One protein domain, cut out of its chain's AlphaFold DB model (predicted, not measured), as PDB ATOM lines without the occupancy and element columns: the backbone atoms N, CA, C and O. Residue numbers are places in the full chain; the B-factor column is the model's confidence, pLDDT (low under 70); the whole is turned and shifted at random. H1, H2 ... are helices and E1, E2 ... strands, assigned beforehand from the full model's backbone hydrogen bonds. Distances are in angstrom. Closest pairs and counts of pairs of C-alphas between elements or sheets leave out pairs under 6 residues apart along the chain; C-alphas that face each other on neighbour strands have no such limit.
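This is residues 11 to 100 of the 226 residues of the protein "DUF1963 domain-containing protein" of Muricauda sp. HICW (UniProt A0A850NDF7). This domain has little regular structure: a small twisted sheet, E1 - E2 - E3, antiparallel, with H2 beside its E1 edge, H1 at one end, and two long loops, 11 to 26 and 69 to 89, that pair briefly with each other at residues 16 to 17 and 76 to 77. The printed part has 90 residues, 32 in named elements, ordered E1 H1 E2 E3 H2, class mixed. It is compact, radius of gyration of the C-alphas 13.5 A, spanning 40 by 25 by 22 A.

E1, residues 27 to 34, 20.2 A, begins at C-alpha (483.221, 25.879, 700.768) and bends at residue 30. H1 is 35 to 38, 5.0 A; E2 52 to 58, 19.6 A; E3 63 to 68, 17.1 A; H2 90 to 96, 9.9 A, ending at C-alpha (472.658, 14.228, 696.405).

Within hydrogen-bond range are N 30 and O 55, 2.9 A, between E1 and E2, and N 54 and O 66, 2.8 A, in hairpin E2 and E3. H2, its O i to N i+4 pairs within range, only grazes the sheet; C-alphas Leu 28 and Lys 90 are closest, 6.4 A.

The farthest C-alphas, Ile 43 and Asp 84, are 41.0 A apart. Links H1 to E2 and E3 to H2 are long. The printed part has no cut; pLDDT is under 70 at 60 to 61 and 83 to 85.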
ATOM      1  N   VAL A  11     476.698  12.018 702.717       95.31
ATOM      2  CA  VAL A  11     477.242  12.793 701.589       95.31
ATOM      3  C   VAL A  11     476.309  13.942 701.228       95.31
ATOM      4  O   VAL A  11     475.086  13.831 701.349       95.31
ATOM      5  N   GLY A  12     476.888  15.059 700.796       94.00
ATOM      6  CA  GLY A  12     476.185  16.239 700.311       94.00
ATOM      7  C   GLY A  12     475.223  16.897 701.310       94.00
ATOM      8  O   GLY A  12     475.109  16.567 702.497       94.00
ATOM      9  N   GLY A  13     474.474  17.877 700.816       93.38
ATOM     10  CA  GLY A  13     473.550  18.664 701.624       93.38
ATOM     11  C   GLY A  13     474.257  19.608 702.596       93.38
ATOM     12  O   GLY A  13     475.245  20.255 702.261       93.38
ATOM     13  N   LEU A  14     473.711  19.700 703.809       94.94
ATOM     14  CA  LEU A  14     474.237  20.548 704.879       94.94
ATOM     15  C   LEU A  14     474.979  19.718 705.935       94.94
ATOM     16  O   LEU A  14     474.442  18.684 706.351       94.94
ATOM     17  N   PRO A  15     476.158  20.151 706.405       96.94
ATOM     18  CA  PRO A  15     476.918  19.415 707.407       96.94
ATOM     19  C   PRO A  15     476.288  19.517 708.802       96.94
ATOM     20  O   PRO A  15     475.613  20.498 709.140       96.94
ATOM     21  N   HIS A  16     476.551  18.517 709.644       97.50
ATOM     22  CA  HIS A  16     476.267  18.560 711.076       97.50
ATOM     23  C   HIS A  16     477.505  19.058 711.821       97.50
ATOM     24  O   HIS A  16     478.380  18.262 712.126       97.50
ATOM     25  N   LEU A  17     477.597  20.355 712.116       97.81
ATOM     26  CA  LEU A  17     478.807  20.936 712.710       97.81
ATOM     27  C   LEU A  17     478.603  21.339 714.171       97.81
ATOM     28  O   LEU A  17     477.517  21.809 714.520       97.81
ATOM     29  N   PRO A  18     479.633  21.199 715.023       97.44
ATOM     30  CA  PRO A  18     479.686  21.876 716.313       97.44
ATOM     31  C   PRO A  18     479.987  23.371 716.124       97.44
ATOM     32  O   PRO A  18     480.451  23.800 715.070       97.44
ATOM     33  N   ASP A  19     479.819  24.174 717.176       96.06
ATOM     34  CA  ASP A  19     480.194  25.599 717.150       96.06
ATOM     35  C   ASP A  19     481.703  25.842 716.944       96.06
ATOM     36  O   ASP A  19     482.105  26.935 716.541       96.06
ATOM     37  N   SER A  20     482.545  24.844 717.226       96.38
ATOM     38  CA  SER A  20     484.002  24.928 717.083       96.38
ATOM     39  C   SER A  20     484.489  24.825 715.636       96.38
ATOM     40  O   SER A  20     485.596  25.281 715.353       96.38
ATOM     41  N   ILE A  21     483.688  24.263 714.724       96.88
ATOM     42  CA  ILE A  21     484.036  24.132 713.305       96.88
ATOM     43  C   ILE A  21     483.200  25.129 712.514       96.88
ATOM     44  O   ILE A  21     481.971  25.076 712.500       96.88
ATOM     45  N   LYS A  22     483.881  26.053 711.840       94.69
ATOM     46  CA  LYS A  22     483.232  27.029 710.968       94.69
ATOM     47  C   LYS A  22     483.041  26.427 709.583       94.69
ATOM     48  O   LYS A  22     483.973  25.846 709.042       94.69
ATOM     49  N   PHE A  23     481.851  26.614 709.024       94.38
ATOM     50  CA  PHE A  23     481.621  26.449 707.594       94.38
ATOM     51  C   PHE A  23     482.024  27.764 706.918       94.38
ATOM     52  O   PHE A  23     481.526  28.813 707.341       94.38
ATOM     53  N   LEU A  24     482.963  27.750 705.972       92.19
ATOM     54  CA  LEU A  24     483.453  28.968 705.324       92.19
ATOM     55  C   LEU A  24     482.591  29.325 704.095       92.19
ATOM     56  O   LEU A  24     481.970  28.442 703.507       92.19
ATOM     57  N   PRO A  25     482.492  30.616 703.713       87.56
ATOM     58  CA  PRO A  25     481.602  31.063 702.633       87.56
ATOM     59  C   PRO A  25     481.807  30.391 701.271       87.56
ATOM     60  O   PRO A  25     480.823  30.163 700.576       87.56
ATOM     61  N   ASN A  26     483.049  30.048 700.920       87.00
ATOM     62  CA  ASN A  26     483.411  29.520 699.598       87.00
ATOM     63  C   ASN A  26     483.544  27.993 699.575       87.00
ATOM     64  O   ASN A  26     484.068  27.435 698.616       87.00
ATOM     65  N   GLU A  27     483.106  27.323 700.638       91.44
ATOM     66  CA  GLU A  27     483.221  25.879 700.768       91.44
ATOM     67  C   GLU A  27     481.947  25.169 700.372       91.44
ATOM     68  O   GLU A  27     480.839  25.590 700.701       91.44
ATOM     69  N   LEU A  28     482.132  24.003 699.777       92.81
ATOM     70  CA  LEU A  28     481.127  22.986 699.573       92.81
ATOM     71  C   LEU A  28     481.337  21.864 700.576       92.81
ATOM     72  O   LEU A  28     482.457  21.433 700.835       92.81
ATOM     73  N   PHE A  29     480.238  21.364 701.128       95.25
ATOM     74  CA  PHE A  29     480.266  20.172 701.960       95.25
ATOM     75  C   PHE A  29     480.145  18.915 701.094       95.25
ATOM     76  O   PHE A  29     479.114  18.707 700.447       95.25
ATOM     77  N   LEU A  30     481.178  18.071 701.119       95.75
ATOM     78  CA  LEU A  30     481.223  16.816 700.372       95.75
ATOM     79  C   LEU A  30     480.647  15.667 701.190       95.75
ATOM     80  O   LEU A  30     479.692  15.016 700.766       95.75
ATOM     81  N   ALA A  31     481.199  15.442 702.382       97.31
ATOM     82  CA  ALA A  31     480.808  14.332 703.236       97.31
ATOM     83  C   ALA A  31     481.158  14.574 704.705       97.31
ATOM     84  O   ALA A  31     482.071  15.329 705.041       97.31
ATOM     85  N   GLN A  32     480.449  13.884 705.593       97.88
ATOM     86  CA  GLN A  32     480.906  13.633 706.955       97.88
ATOM     87  C   GLN A  32     480.875  12.132 707.197       97.88
ATOM     88  O   GLN A  32     479.913  11.463 706.819       97.88
ATOM     89  N   LEU A  33     481.908  11.621 707.845       97.88
ATOM     90  CA  LEU A  33     482.099  10.206 708.110       97.88
ATOM     91  C   LEU A  33     482.240  10.007 709.615       97.88
ATOM     92  O   LEU A  33     483.173  10.522 710.231       97.88
ATOM     93  N   ASN A  34     481.287   9.298 710.214       97.81
ATOM     94  CA  ASN A  34     481.344   8.921 711.618       97.81
ATOM     95  C   ASN A  34     482.211   7.670 711.755       97.81
ATOM     96  O   ASN A  34     481.846   6.589 711.297       97.81
ATOM     97  N   CYS A  35     483.362   7.814 712.400       97.62
ATOM     98  CA  CYS A  35     484.368   6.762 712.443       97.62
ATOM     99  C   CYS A  35     483.884   5.533 713.228       97.62
ATOM    100  O   CYS A  35     484.250   4.411 712.892       97.62
ATOM    101  N   SER A  36     482.976   5.716 714.193       96.56
ATOM    102  CA  SER A  36     482.363   4.599 714.918       96.56
ATOM    103  C   SER A  36     481.472   3.730 714.023       96.56
ATOM    104  O   SER A  36     481.349   2.537 714.273       96.56
ATOM    105  N   GLU A  37     480.841   4.304 712.993       96.44
ATOM    106  CA  GLU A  37     480.021   3.555 712.020       96.44
ATOM    107  C   GLU A  37     480.892   2.788 711.017       96.44
ATOM    108  O   GLU A  37     480.462   1.787 710.449       96.44
ATOM    109  N   LEU A  38     482.122   3.261 710.812       95.38
ATOM    110  CA  LEU A  38     483.083   2.729 709.853       95.38
ATOM    111  C   LEU A  38     484.019   1.682 710.454       95.38
ATOM    112  O   LEU A  38     484.636   0.922 709.709       95.38
ATOM    113  N   LYS A  39     484.137   1.633 711.785       93.88
ATOM    114  CA  LYS A  39     485.198   0.879 712.454       93.88
ATOM    115  C   LYS A  39     485.191  -0.613 712.131       93.88
ATOM    116  O   LYS A  39     486.257  -1.195 711.952       93.88
ATOM    117  N   ASP A  40     484.010  -1.208 711.995       92.44
ATOM    118  CA  ASP A  40     483.858  -2.627 711.650       92.44
ATOM    119  C   ASP A  40     484.319  -2.954 710.215       92.44
ATOM    120  O   ASP A  40     484.556  -4.118 709.890       92.44
ATOM    121  N   TYR A  41     484.467  -1.938 709.361       92.62
ATOM    122  CA  TYR A  41     484.909  -2.054 707.969       92.62
ATOM    123  C   TYR A  41     486.376  -1.630 707.773       92.62
ATOM    124  O   TYR A  41     486.983  -1.963 706.757       92.62
ATOM    125  N   ASP A  42     486.963  -0.922 708.740       93.56
ATOM    126  CA  ASP A  42     488.322  -0.377 708.686       93.56
ATOM    127  C   ASP A  42     489.384  -1.427 709.061       93.56
ATOM    128  O   ASP A  42     490.009  -1.390 710.124       93.56
ATOM    129  N   ILE A  43     489.591  -2.393 708.165       90.06
ATOM    130  CA  ILE A  43     490.509  -3.531 708.367       90.06
ATOM    131  C   ILE A  43     491.947  -3.067 708.652       90.06
ATOM    132  O   ILE A  43     492.687  -3.731 709.384       90.06
ATOM    133  N   PHE A  44     492.350  -1.927 708.088       90.12
ATOM    134  CA  PHE A  44     493.701  -1.389 708.232       90.12
ATOM    135  C   PHE A  44     493.857  -0.441 709.425       90.12
ATOM    136  O   PHE A  44     494.981  -0.037 709.713       90.12
ATOM    137  N   ASN A  45     492.779  -0.152 710.162       94.19
ATOM    138  CA  ASN A  45     492.756   0.837 711.243       94.19
ATOM    139  C   ASN A  45     493.275   2.210 710.785       94.19
ATOM    140  O   ASN A  45     494.098   2.827 711.464       94.19
ATOM    141  N   LEU A  46     492.817   2.662 709.618       94.88
ATOM    142  CA  LEU A  46     493.165   3.963 709.054       94.88
ATOM    143  C   LEU A  46     492.541   5.111 709.845       94.88
ATOM    144  O   LEU A  46     493.124   6.192 709.927       94.88
ATOM    145  N   LEU A  47     491.343   4.897 710.384       96.69
ATOM    146  CA  LEU A  47     490.525   5.910 711.028       96.69
ATOM    147  C   LEU A  47     490.600   5.794 712.559       96.69
ATOM    148  O   LEU A  47     490.815   4.703 713.104       96.69
ATOM    149  N   PRO A  48     490.386   6.906 713.286       96.56
ATOM    150  CA  PRO A  48     490.212   6.863 714.735       96.56
ATOM    151  C   PRO A  48     489.002   5.996 715.124       96.56
ATOM    152  O   PRO A  48     488.064   5.822 714.354       96.56
ATOM    153  N   ASP A  49     488.979   5.486 716.357       96.94
ATOM    154  CA  ASP A  49     487.893   4.602 716.821       96.94
ATOM    155  C   ASP A  49     486.526   5.298 716.940       96.94
ATOM    156  O   ASP A  49     485.493   4.642 717.051       96.94
ATOM    157  N   SER A  50     486.514   6.630 716.983       97.25
ATOM    158  CA  SER A  50     485.306   7.436 717.130       97.25
ATOM    159  C   SER A  50     485.518   8.842 716.572       97.25
ATOM    160  O   SER A  50     486.605   9.166 716.100       97.25
ATOM    161  N   GLY A  51     484.473   9.669 716.627       98.06
ATOM    162  CA  GLY A  51     484.486  11.031 716.100       98.06
ATOM    163  C   GLY A  51     484.017  11.111 714.649       98.06
ATOM    164  O   GLY A  51     483.624  10.116 714.040       98.06
ATOM    165  N   ILE A  52     483.994  12.326 714.114       98.50
ATOM    166  CA  ILE A  52     483.475  12.634 712.781       98.50
ATOM    167  C   ILE A  52     484.546  13.382 711.999       98.50
ATOM    168  O   ILE A  52     485.020  14.426 712.451       98.50
ATOM    169  N   ILE A  53     484.889  12.861 710.823       98.38
ATOM    170  CA  ILE A  53     485.735  13.544 709.844       98.38
ATOM    171  C   ILE A  53     484.822  14.232 708.832       98.38
ATOM    172  O   ILE A  53     483.885  13.620 708.319       98.38
ATOM    173  N   TYR A  54     485.083  15.504 708.557       98.25
ATOM    174  CA  TYR A  54     484.351  16.310 707.585       98.25
ATOM    175  C   TYR A  54     485.235  16.603 706.383       98.25
ATOM    176  O   TYR A  54     486.403  16.949 706.553       98.25
ATOM    177  N   PHE A  55     484.636  16.520 705.203       97.75
ATOM    178  CA  PHE A  55     485.263  16.734 703.910       97.75
ATOM    179  C   PHE A  55     484.603  17.951 703.265       97.75
ATOM    180  O   PHE A  55     483.392  17.953 703.008       97.75
ATOM    181  N   PHE A  56     485.398  18.987 703.034       96.00
ATOM    182  CA  PHE A  56     485.002  20.205 702.345       96.00
ATOM    183  C   PHE A  56     485.905  20.433 701.139       96.00
ATOM    184  O   PHE A  56     487.044  19.969 701.120       96.00
ATOM    185  N   ILE A  57     485.402  21.177 700.162       92.06
ATOM    186  CA  ILE A  57     486.199  21.671 699.040       92.06
ATOM    187  C   ILE A  57     485.831  23.126 698.772       92.06
ATOM    188  O   ILE A  57     484.650  23.476 698.765       92.06
ATOM    189  N   GLU A  58     486.826  23.987 698.618       86.00
ATOM    190  CA  GLU A  58     486.633  25.381 698.230       86.00
ATOM    191  C   GLU A  58     486.507  25.522 696.708       86.00
ATOM    192  O   GLU A  58     486.985  24.686 695.938       86.00
ATOM    193  N   GLU A  59     485.881  26.610 696.258       70.56
ATOM    194  CA  GLU A  59     485.919  27.006 694.848       70.56
ATOM    195  C   GLU A  59     487.379  27.184 694.382       70.56
ATOM    196  O   GLU A  59     488.137  27.963 694.961       70.56
ATOM    197  N   GLY A  60     487.783  26.445 693.341       67.12
ATOM    198  CA  GLY A  60     489.190  26.306 692.936       67.12
ATOM    199  C   GLY A  60     489.861  25.010 693.408       67.12
ATOM    200  O   GLY A  60     491.074  24.892 693.270       67.12
ATOM    201  N   ASP A  61     489.070  24.068 693.933       69.19
ATOM    202  CA  ASP A  61     489.445  22.697 694.290       69.19
ATOM    203  C   ASP A  61     490.453  22.581 695.444       69.19
ATOM    204  O   ASP A  61     491.192  21.606 695.538       69.19
ATOM    205  N   TYR A  62     490.456  23.548 696.370       85.06
ATOM    206  CA  TYR A  62     491.256  23.445 697.593       85.06
ATOM    207  C   TYR A  62     490.494  22.637 698.655       85.06
ATOM    208  O   TYR A  62     489.445  23.086 699.131       85.06
ATOM    209  N   PRO A  63     490.978  21.453 699.051       92.12
ATOM    210  CA  PRO A  63     490.321  20.623 700.051       92.12
ATOM    211  C   PRO A  63     490.437  21.241 701.450       92.12
ATOM    212  O   PRO A  63     491.439  21.868 701.803       92.12
ATOM    213  N   ARG A  64     489.452  20.974 702.309       95.81
ATOM    214  CA  ARG A  64     489.624  21.127 703.755       95.81
ATOM    215  C   ARG A  64     489.011  19.964 704.510       95.81
ATOM    216  O   ARG A  64     487.841  19.622 704.342       95.81
ATOM    217  N   TYR A  65     489.781  19.447 705.454       97.06
ATOM    218  CA  TYR A  65     489.370  18.396 706.366       97.06
ATOM    219  C   TYR A  65     489.269  18.935 707.788       97.06
ATOM    220  O   TYR A  65     490.062  19.771 708.231       97.06
ATOM    221  N   ALA A  66     488.269  18.464 708.523       97.62
ATOM    222  CA  ALA A  66     488.117  18.770 709.940       97.62
ATOM    223  C   ALA A  66     487.722  17.523 710.720       97.62
ATOM    224  O   ALA A  66     487.110  16.611 710.173       97.62
ATOM    225  N   TYR A  67     488.031  17.515 712.013       98.25
ATOM    226  CA  TYR A  67     487.695  16.422 712.914       98.25
ATOM    227  C   TYR A  67     486.978  16.929 714.159       98.25
ATOM    228  O   TYR A  67     487.271  18.013 714.669       98.25
ATOM    229  N   TYR A  68     486.035  16.131 714.648       98.25
ATOM    230  CA  TYR A  68     485.319  16.391 715.886       98.25
ATOM    231  C   TYR A  68     485.046  15.097 716.651       98.25
ATOM    232  O   TYR A  68     484.360  14.214 716.144       98.25
ATOM    233  N   ASP A  69     485.512  15.020 717.894       97.56
ATOM    234  CA  ASP A  69     485.324  13.887 718.813       97.56
ATOM    235  C   ASP A  69     484.356  14.185 719.970       97.56
ATOM    236  O   ASP A  69     484.202  13.385 720.894       97.56
ATOM    237  N   GLY A  70     483.701  15.348 719.948       96.38
ATOM    238  CA  GLY A  70     482.781  15.750 721.002       96.38
ATOM    239  C   GLY A  70     481.396  15.099 720.898       96.38
ATOM    240  O   GLY A  70     481.120  14.215 720.088       96.38
ATOM    241  N   GLN A  71     480.482  15.546 721.760       96.06
ATOM    242  CA  GLN A  71     479.145  14.959 721.859       96.06
ATOM    243  C   GLN A  71     478.264  15.338 720.664       96.06
ATOM    244  O   GLN A  71     478.112  16.514 720.337       96.06
ATOM    245  N   THR A  72     477.553  14.361 720.095       94.44
ATOM    246  CA  THR A  72     476.608  14.579 718.983       94.44
ATOM    247  C   THR A  72     475.494  15.582 719.306       94.44
ATOM    248  O   THR A  72     474.970  16.229 718.405       94.44
ATOM    249  N   SER A  73     475.166  15.773 720.589       94.75
ATOM    250  CA  SER A  73     474.211  16.783 721.070       94.75
ATOM    251  C   SER A  73     474.654  18.233 720.837       94.75
ATOM    252  O   SER A  73     473.821  19.135 720.896       94.75
ATOM    253  N   GLN A  74     475.945  18.469 720.585       96.81
ATOM    254  CA  GLN A  74     476.500  19.787 720.261       96.81
ATOM    255  C   GLN A  74     476.479  20.076 718.756       96.81
ATOM    256  O   GLN A  74     476.778  21.196 718.345       96.81
ATOM    257  N   LEU A  75     476.147  19.078 717.934       97.69
ATOM    258  CA  LEU A  75     476.046  19.243 716.495       97.69
ATOM    259  C   LEU A  75     474.743  19.947 716.132       97.69
ATOM    260  O   LEU A  75     473.694  19.744 716.744       97.69
ATOM    261  N   LYS A  76     474.797  20.736 715.068       96.31
ATOM    262  CA  LYS A  76     473.631  21.356 714.444       96.31
ATOM    263  C   LYS A  76     473.762  21.273 712.935       96.31
ATOM    264  O   LYS A  76     474.865  21.319 712.396       96.31
ATOM    265  N   VAL A  77     472.628  21.199 712.244       96.19
ATOM    266  CA  VAL A  77     472.605  21.383 710.790       96.19
ATOM    267  C   VAL A  77     473.060  22.815 710.496       96.19
ATOM    268  O   VAL A  77     472.381  23.772 710.879       96.19
ATOM    269  N   CYS A  78     474.216  22.970 709.858       94.94
ATOM    270  CA  CYS A  78     474.800  24.271 709.556       94.94
ATOM    271  C   CYS A  78     474.399  24.711 708.144       94.94
ATOM    272  O   CYS A  78     474.568  23.959 707.190       94.94
ATOM    273  N   GLN A  79     473.839  25.913 708.009       92.75
ATOM    274  CA  GLN A  79     473.527  26.490 706.698       92.75
ATOM    275  C   GLN A  79     474.804  27.006 706.033       92.75
ATOM    276  O   GLN A  79     475.736  27.405 706.731       92.75
ATOM    277  N   TYR A  80     474.809  27.063 704.699       88.81
ATOM    278  CA  TYR A  80     475.850  27.784 703.969       88.81
ATOM    279  C   TYR A  80     475.927  29.242 704.469       88.81
ATOM    280  O   TYR A  80     474.871  29.871 704.626       88.81
ATOM    281  N   PRO A  81     477.133  29.779 704.745       83.12
ATOM    282  CA  PRO A  81     477.295  31.129 705.291       83.12
ATOM    283  C   PRO A  81     476.779  32.215 704.350       83.12
ATOM    284  O   PRO A  81     476.187  33.195 704.804       83.12
ATOM    285  N   GLU A  82     476.963  32.013 703.047       73.19
ATOM    286  CA  GLU A  82     476.424  32.870 702.003       73.19
ATOM    287  C   GLU A  82     475.352  32.125 701.204       73.19
ATOM    288  O   GLU A  82     475.476  30.947 700.863       73.19
ATOM    289  N   GLN A  83     474.256  32.825 700.909       61.88
ATOM    290  CA  GLN A  83     473.185  32.311 700.052       61.88
ATOM    291  C   GLN A  83     473.493  32.534 698.567       61.88
ATOM    292  O   GLN A  83     472.568  32.630 697.764       61.88
ATOM    293  N   ASP A  84     474.772  32.638 698.199       64.69
ATOM    294  CA  ASP A  84     475.140  32.685 696.796       64.69
ATOM    295  C   ASP A  84     475.010  31.278 696.199       64.69
ATOM    296  O   ASP A  84     475.555  30.291 696.699       64.69
ATOM    297  N   ASP A  85     474.183  31.171 695.168       67.94
ATOM    298  CA  ASP A  85     473.982  29.946 694.395       67.94
ATOM    299  C   ASP A  85     474.967  29.852 693.221       67.94
ATOM    300  O   ASP A  85     474.826  28.953 692.386       67.94
ATOM    301  N   SER A  86     475.931  30.778 693.144       72.75
ATOM    302  CA  SER A  86     477.004  30.806 692.149       72.75
ATOM    303  C   SER A  86     478.031  29.692 692.329       72.75
ATOM    304  O   SER A  86     478.611  29.279 691.327       72.75
ATOM    305  N   LEU A  87     478.202  29.165 693.552       78.12
ATOM    306  CA  LEU A  87     479.152  28.087 693.825       78.12
ATOM    307  C   LEU A  87     478.847  26.873 692.942       78.12
ATOM    308  O   LEU A  87     477.810  26.205 693.084       78.12
ATOM    309  N   TYR A  88     479.767  26.595 692.020       80.94
ATOM    310  CA  TYR A  88     479.697  25.453 691.120       80.94
ATOM    311  C   TYR A  88     479.578  24.153 691.933       80.94
ATOM    312  O   TYR A  88     480.187  24.014 692.981       80.94
ATOM    313  N   GLY A  89     478.722  23.213 691.523       85.19
ATOM    314  CA  GLY A  89     478.513  21.950 692.253       85.19
ATOM    315  C   GLY A  89     477.583  22.008 693.480       85.19
ATOM    316  O   GLY A  89     476.982  20.986 693.822       85.19
ATOM    317  N   LYS A  90     477.327  23.182 694.090       88.88
ATOM    318  CA  LYS A  90     476.443  23.323 695.275       88.88
ATOM    319  C   LYS A  90     475.068  22.690 695.073       88.88
ATOM    320  O   LYS A  90     474.583  21.948 695.925       88.88
ATOM    321  N   LYS A  91     474.412  22.983 693.944       89.50
ATOM    322  CA  LYS A  91     473.064  22.461 693.648       89.50
ATOM    323  C   LYS A  91     473.050  20.942 693.539       89.50
ATOM    324  O   LYS A  91     472.095  20.327 694.007       89.50
ATOM    325  N   GLU A  92     474.085  20.351 692.954       89.88
ATOM    326  CA  GLU A  92     474.176  18.899 692.804       89.88
ATOM    327  C   GLU A  92     474.450  18.224 694.149       89.88
ATOM    328  O   GLU A  92     473.712  17.315 694.527       89.88
ATOM    329  N   LEU A  93     475.376  18.748 694.959       91.38
ATOM    330  CA  LEU A  93     475.609  18.252 696.323       91.38
ATOM    331  C   LEU A  93     474.368  18.384 697.215       91.38
ATOM    332  O   LEU A  93     474.066  17.490 698.006       91.38
ATOM    333  N   MET A  94     473.598  19.465 697.076       91.81
ATOM    334  CA  MET A  94     472.331  19.622 697.797       91.81
ATOM    335  C   MET A  94     471.276  18.597 697.363       91.81
ATOM    336  O   MET A  94     470.529  18.111 698.214       91.81
ATOM    337  N   LYS A  95     471.212  18.240 696.073       91.62
ATOM    338  CA  LYS A  95     470.309  17.190 695.562       91.62
ATOM    339  C   LYS A  95     470.756  15.786 695.976       91.62
ATOM    340  O   LYS A  95     469.892  14.963 696.265       91.62
ATOM    341  N   ARG A  96     472.069  15.526 696.023       89.88
ATOM    342  CA  ARG A  96     472.658  14.228 696.405       89.88
ATOM    343  C   ARG A  96     472.551  13.936 697.904       89.88
ATOM    344  O   ARG A  96     472.790  12.810 698.308       89.88
ATOM    345  N   SER A  97     472.175  14.921 698.726       93.25
ATOM    346  CA  SER A  97     472.104  14.796 700.187       93.25
ATOM    347  C   SER A  97     471.441  13.492 700.654       93.25
ATOM    348  O   SER A  97     470.213  13.372 700.629       93.25
ATOM    349  N   CYS A  98     472.232  12.568 701.194       92.25
ATOM    350  CA  CYS A  98     471.748  11.307 701.748       92.25
ATOM    351  C   CYS A  98     472.605  10.849 702.935       92.25
ATOM    352  O   CYS A  98     473.783  11.183 703.038       92.25
ATOM    353  N   THR A  99     471.992  10.112 703.863       93.69
ATOM    354  CA  THR A  99     472.723   9.353 704.887       93.69
ATOM    355  C   THR A  99     473.316   8.101 704.261       93.69
ATOM    356  O   THR A  99     472.706   7.530 703.357       93.69
ATOM    357  N   ILE A 100     474.479   7.682 704.748       91.56
ATOM    358  CA  ILE A 100     475.160   6.488 704.251       91.56
ATOM    359  C   ILE A 100     474.825   5.318 705.170       91.56
ATOM    360  O   ILE A 100     475.007   5.417 706.382       91.56
TER     361      ILE A 100